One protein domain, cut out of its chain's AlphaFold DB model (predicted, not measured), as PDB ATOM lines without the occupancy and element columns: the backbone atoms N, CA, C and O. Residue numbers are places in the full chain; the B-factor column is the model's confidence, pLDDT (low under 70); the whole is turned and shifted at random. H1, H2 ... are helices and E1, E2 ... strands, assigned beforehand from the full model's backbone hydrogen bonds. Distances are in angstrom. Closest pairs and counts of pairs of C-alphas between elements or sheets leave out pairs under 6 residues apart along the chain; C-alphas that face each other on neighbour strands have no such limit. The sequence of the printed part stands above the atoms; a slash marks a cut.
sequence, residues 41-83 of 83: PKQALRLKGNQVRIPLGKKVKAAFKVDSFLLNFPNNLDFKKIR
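This is residues 41 to 83 of the 83 residues of an uncharacterized protein of Okeania sp. SIO1H6 (UniProt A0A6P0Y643). A small three-stranded sheet has a short helix, H1, at one end, in the turn from E2 to E3, and a tail, residues 73 to 83, that leaves the other end and folds back toward residue 41. E1 and E2 form a hairpin, and H1 and the tail's Asn 76 mark the two ends of the length. The printed part has 43 residues, with the named elements E1, E2, H1, E3 along it; the sheet's order is E1, E2, E3, antiparallel. The class is mixed, helices and strands, with under half of the residues in named elements; the whole is loose, with a radius of gyration of the C-alphas of 11.7 A, and elongated, spanning 34 by 18 by 12 A.

Find C-alpha 46 at (3.103, 48.219, 41.621); there E1, residues 46 to 48, begins, 6.3 A long. E2, residues 51 to 55, runs 13.0 A. Look next at C-alpha 57 at (0.861, 34.578, 37.738), where H1, residues 57 to 64, begins and runs 10.9 A. E3, residues 68 to 72, runs 13.5 A and ends at C-alpha 72 at (-8.061, 52.040, 39.875).

E1 and E2 are antiparallel at 143 degrees; find N 48 and O 51 within hydrogen-bond range at 2.8 A. E2, the inner strand, is antiparallel to E3 at 154 degrees, with N 52 and O 71 within range at 2.8 A. H1 is not on the sheet, but only just, with 4 pairs of C-alphas within 10 A. Its closest C-alpha to E3 is that of Gly 57, 7.9 A from that of Ser 68. E1 and H1 are apart. In H1 every O i to N i+4 pair is within hydrogen-bond range.

The C-alphas of Ala 62 and Asn 76, the two farthest apart, are 34.6 A apart, while those of Pro 41 and Arg 83, the chain's last residue, are 7.3 A apart. The printed part has no cut. The links E1 to E2, E2 to H1 and H1 to E3 are tight. The mean pLDDT of the printed part is 87.6, and no printed residue is under 70.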
ATOM      1  N   PRO A  41       1.473  39.528  47.869       86.00
ATOM      2  CA  PRO A  41       2.346  40.311  48.731       86.00
ATOM      3  C   PRO A  41       2.546  41.704  48.130       86.00
ATOM      4  O   PRO A  41       2.604  41.857  46.904       86.00
ATOM      5  N   LYS A  42       2.747  42.718  48.978       86.62
ATOM      6  CA  LYS A  42       3.004  44.103  48.545       86.62
ATOM      7  C   LYS A  42       4.100  44.218  47.482       86.62
ATOM      8  O   LYS A  42       3.976  45.013  46.560       86.62
ATOM      9  N   GLN A  43       5.145  43.393  47.579       87.12
ATOM     10  CA  GLN A  43       6.275  43.357  46.639       87.12
ATOM     11  C   GLN A  43       5.858  43.051  45.191       87.12
ATOM     12  O   GLN A  43       6.520  43.490  44.252       87.12
ATOM     13  N   ALA A  44       4.767  42.304  45.004       86.69
ATOM     14  CA  ALA A  44       4.241  41.955  43.690       86.69
ATOM     15  C   ALA A  44       3.336  43.053  43.100       86.69
ATOM     16  O   ALA A  44       3.087  43.056  41.893       86.69
ATOM     17  N   LEU A  45       2.850  43.982  43.930       88.38
ATOM     18  CA  LEU A  45       1.988  45.085  43.518       88.38
ATOM     19  C   LEU A  45       2.831  46.295  43.121       88.38
ATOM     20  O   LEU A  45       3.776  46.674  43.814       88.38
ATOM     21  N   ARG A  46       2.467  46.953  42.016       89.00
ATOM     22  CA  ARG A  46       3.103  48.219  41.621       89.00
ATOM     23  C   ARG A  46       2.058  49.295  41.384       89.00
ATOM     24  O   ARG A  46       1.145  49.092  40.590       89.00
ATOM     25  N   LEU A  47       2.227  50.441  42.034       89.19
ATOM     26  CA  LEU A  47       1.442  51.638  41.759       89.19
ATOM     27  C   LEU A  47       2.007  52.330  40.506       89.19
ATOM     28  O   LEU A  47       3.203  52.621  40.440       89.19
ATOM     29  N   LYS A  48       1.164  52.569  39.505       86.00
ATOM     30  CA  LYS A  48       1.463  53.380  38.321       86.00
ATOM     31  C   LYS A  48       0.433  54.503  38.249       86.00
ATOM     32  O   LYS A  48      -0.707  54.270  37.856       86.00
ATOM     33  N   GLY A  49       0.827  55.710  38.653       85.44
ATOM     34  CA  GLY A  49      -0.106  56.832  38.773       85.44
ATOM     35  C   GLY A  49      -1.221  56.506  39.768       85.44
ATOM     36  O   GLY A  49      -0.930  56.147  40.905       85.44
ATOM     37  N   ASN A  50      -2.479  56.570  39.321       86.44
ATOM     38  CA  ASN A  50      -3.654  56.257  40.143       86.44
ATOM     39  C   ASN A  50      -4.163  54.807  39.988       86.44
ATOM     40  O   ASN A  50      -5.319  54.505  40.286       86.44
ATOM     41  N   GLN A  51      -3.330  53.905  39.462       90.25
ATOM     42  CA  GLN A  51      -3.699  52.512  39.211       90.25
ATOM     43  C   GLN A  51      -2.704  51.539  39.846       90.25
ATOM     44  O   GLN A  51      -1.497  51.780  39.869       90.25
ATOM     45  N   VAL A  52      -3.202  50.401  40.327       91.69
ATOM     46  CA  VAL A  52      -2.394  49.289  40.833       91.69
ATOM     47  C   VAL A  52      -2.312  48.203  39.775       91.69
ATOM     48  O   VAL A  52      -3.327  47.689  39.308       91.69
ATOM     49  N   ARG A  53      -1.084  47.821  39.432       92.06
ATOM     50  CA  ARG A  53      -0.791  46.646  38.616       92.06
ATOM     51  C   ARG A  53      -0.756  45.402  39.494       92.06
ATOM     52  O   ARG A  53       0.059  45.332  40.416       92.06
ATOM     53  N   ILE A  54      -1.580  44.415  39.147       90.94
ATOM     54  CA  ILE A  54      -1.664  43.119  39.830       90.94
ATOM     55  C   ILE A  54      -1.262  42.008  38.846       90.94
ATOM     56  O   ILE A  54      -1.879  41.884  37.782       90.94
ATOM     57  N   PRO A  55      -0.218  41.215  39.148       91.44
ATOM     58  CA  PRO A  55       0.212  40.118  38.286       91.44
ATOM     59  C   PRO A  55      -0.727  38.914  38.418       91.44
ATOM     60  O   PRO A  55      -1.086  38.528  39.522       91.44
ATOM     61  N   LEU A  56      -1.078  38.269  37.303       88.69
ATOM     62  CA  LEU A  56      -1.998  37.116  37.290       88.69
ATOM     63  C   LEU A  56      -1.291  35.758  37.470       88.69
ATOM     64  O   LEU A  56      -1.924  34.703  37.523       88.69
ATOM     65  N   GLY A  57       0.039  35.772  37.574       85.62
ATOM     66  CA  GLY A  57       0.861  34.578  37.738       85.62
ATOM     67  C   GLY A  57       1.106  33.804  36.435       85.62
ATOM     68  O   GLY A  57       0.489  34.032  35.395       85.62
ATOM     69  N   LYS A  58       2.047  32.852  36.489       86.56
ATOM     70  CA  LYS A  58       2.550  32.139  35.297       86.56
ATOM     71  C   LYS A  58       1.480  31.298  34.594       86.56
ATOM     72  O   LYS A  58       1.470  31.243  33.371       86.56
ATOM     73  N   LYS A  59       0.572  30.668  35.351       86.50
ATOM     74  CA  LYS A  59      -0.488  29.805  34.797       86.50
ATOM     75  C   LYS A  59      -1.490  30.602  33.959       86.50
ATOM     76  O   LYS A  59      -1.786  30.212  32.836       86.50
ATOM     77  N   VAL A  60      -1.957  31.741  34.476       85.81
ATOM     78  CA  VAL A  60      -2.896  32.617  33.757       85.81
ATOM     79  C   VAL A  60      -2.212  33.258  32.552       85.81
ATOM     80  O   VAL A  60      -2.790  33.284  31.470       85.81
ATOM     81  N   LYS A  61      -0.945  33.666  32.694       89.12
ATOM     82  CA  LYS A  61      -0.143  34.165  31.572       89.12
ATOM     83  C   LYS A  61       0.026  33.129  30.460       89.12
ATOM     84  O   LYS A  61      -0.084  33.486  29.295       89.12
ATOM     85  N   ALA A  62       0.261  31.862  30.794       91.19
ATOM     86  CA  ALA A  62       0.386  30.798  29.798       91.19
ATOM     87  C   ALA A  62      -0.951  30.495  29.099       91.19
ATOM     88  O   ALA A  62      -0.973  30.328  27.884       91.19
ATOM     89  N   ALA A  63      -2.058  30.463  29.848       90.81
ATOM     90  CA  ALA A  63      -3.374  30.120  29.311       90.81
ATOM     91  C   ALA A  63      -4.011  31.254  28.490       90.81
ATOM     92  O   ALA A  63      -4.536  31.015  27.408       90.81
ATOM     93  N   PHE A  64      -3.951  32.490  28.990       88.88
ATOM     94  CA  PHE A  64      -4.670  33.633  28.418       88.88
ATOM     95  C   PHE A  64      -3.753  34.655  27.738       88.88
ATOM     96  O   PHE A  64      -4.246  35.628  27.178       88.88
ATOM     97  N   LYS A  65      -2.423  34.478  27.796       90.56
ATOM     98  CA  LYS A  65      -1.422  35.461  27.326       90.56
ATOM     99  C   LYS A  65      -1.536  36.837  28.004       90.56
ATOM    100  O   LYS A  65      -0.956  37.809  27.532       90.56
ATOM    101  N   VAL A  66      -2.218  36.912  29.152       89.31
ATOM    102  CA  VAL A  66      -2.349  38.126  29.970       89.31
ATOM    103  C   VAL A  66      -1.411  38.042  31.171       89.31
ATOM    104  O   VAL A  66      -1.497  37.124  31.983       89.31
ATOM    105  N   ASP A  67      -0.501  39.007  31.289       88.19
ATOM    106  CA  ASP A  67       0.503  39.048  32.364       88.19
ATOM    107  C   ASP A  67      -0.033  39.674  33.663       88.19
ATOM    108  O   ASP A  67       0.197  39.168  34.763       88.19
ATOM    109  N   SER A  68      -0.763  40.780  33.536       90.50
ATOM    110  CA  SER A  68      -1.236  41.586  34.659       90.50
ATOM    111  C   SER A  68      -2.447  42.411  34.261       90.50
ATOM    112  O   SER A  68      -2.592  42.748  33.086       90.50
ATOM    113  N   PHE A  69      -3.241  42.818  35.242       90.31
ATOM    114  CA  PHE A  69      -4.323  43.781  35.054       90.31
ATOM    115  C   PHE A  69      -4.101  45.027  35.915       90.31
ATOM    116  O   PHE A  69      -3.292  45.023  36.848       90.31
ATOM    117  N   LEU A  70      -4.791  46.105  35.547       91.81
ATOM    118  CA  LEU A  70      -4.754  47.391  36.232       91.81
ATOM    119  C   LEU A  70      -6.090  47.619  36.933       91.81
ATOM    120  O   LEU A  70      -7.148  47.417  36.341       91.81
ATOM    121  N   LEU A  71      -6.025  48.048  38.187       90.44
ATOM    122  CA  LEU A  71      -7.181  48.436  38.989       90.44
ATOM    123  C   LEU A  71      -7.015  49.885  39.427       90.44
ATOM    124  O   LEU A  71      -5.934  50.269  39.869       90.44
ATOM    125  N   ASN A  72      -8.076  50.683  39.335       91.06
ATOM    126  CA  ASN A  72      -8.061  52.040  39.875       91.06
ATOM    127  C   ASN A  72      -7.877  51.975  41.391       91.06
ATOM    128  O   ASN A  72      -8.582  51.228  42.077       91.06
ATOM    129  N   PHE A  73      -6.906  52.727  41.905       89.44
ATOM    130  CA  PHE A  73      -6.636  52.743  43.331       89.44
ATOM    131  C   PHE A  73      -7.632  53.675  44.034       89.44
ATOM    132  O   PHE A  73      -7.859  54.790  43.564       89.44
ATOM    133  N   PRO A  74      -8.265  53.240  45.133       86.50
ATOM    134  CA  PRO A  74      -9.182  54.096  45.869       86.50
ATOM    135  C   PRO A  74      -8.434  55.238  46.565       86.50
ATOM    136  O   PRO A  74      -7.447  55.012  47.261       86.50
ATOM    137  N   ASN A  75      -8.967  56.457  46.455       84.00
ATOM    138  CA  ASN A  75      -8.367  57.666  47.036       84.00
ATOM    139  C   ASN A  75      -8.307  57.653  48.578       84.00
ATOM    140  O   ASN A  75      -7.554  58.417  49.167       84.00
ATOM    141  N   ASN A  76      -9.105  56.801  49.235       86.50
ATOM    142  CA  ASN A  76      -9.169  56.689  50.699       86.50
ATOM    143  C   ASN A  76      -8.181  55.653  51.283       86.50
ATOM    144  O   ASN A  76      -8.200  55.361  52.477       86.50
ATOM    145  N   LEU A  77      -7.334  55.041  50.454       85.25
ATOM    146  CA  LEU A  77      -6.304  54.109  50.903       85.25
ATOM    147  C   LEU A  77      -4.930  54.678  50.587       85.25
ATOM    148  O   LEU A  77      -4.706  55.257  49.533       85.25
ATOM    149  N   ASP A  78      -3.990  54.469  51.502       84.62
ATOM    150  CA  ASP A  78      -2.590  54.800  51.270       84.62
ATOM    151  C   ASP A  78      -1.840  53.524  50.883       84.62
ATOM    152  O   ASP A  78      -1.806  52.550  51.644       84.62
ATOM    153  N   PHE A  79      -1.212  53.519  49.706       83.88
ATOM    154  CA  PHE A  79      -0.453  52.369  49.213       83.88
ATOM    155  C   PHE A  79       0.700  51.985  50.159       83.88
ATOM    156  O   PHE A  79       1.075  50.812  50.259       83.88
ATOM    157  N   LYS A  80       1.239  52.944  50.926       83.62
ATOM    158  CA  LYS A  80       2.288  52.673  51.918       83.62
ATOM    159  C   LYS A  80       1.780  51.830  53.086       83.62
ATOM    160  O   LYS A  80       2.573  51.061  53.628       83.62
ATOM    161  N   LYS A  81       0.490  51.913  53.428       84.75
ATOM    162  CA  LYS A  81      -0.127  51.182  54.551       84.75
ATOM    163  C   LYS A  81      -0.477  49.723  54.226       84.75
ATOM    164  O   LYS A  81      -0.785  48.967  55.143       84.75
ATOM    165  N   ILE A  82      -0.393  49.310  52.958       82.62
ATOM    166  CA  ILE A  82      -0.580  47.912  52.538       82.62
ATOM    167  C   ILE A  82       0.571  47.062  53.104       82.62
ATOM    168  O   ILE A  82       1.733  47.478  53.010       82.62
ATOM    169  N   ARG A  83       0.246  45.909  53.700       73.31
ATOM    170  CA  ARG A  83       1.198  44.927  54.245       73.31
ATOM    171  C   ARG A  83       1.390  43.775  53.267       73.31
ATOM    172  O   ARG A  83       0.368  43.305  52.727       73.31
TER     173      ARG A  83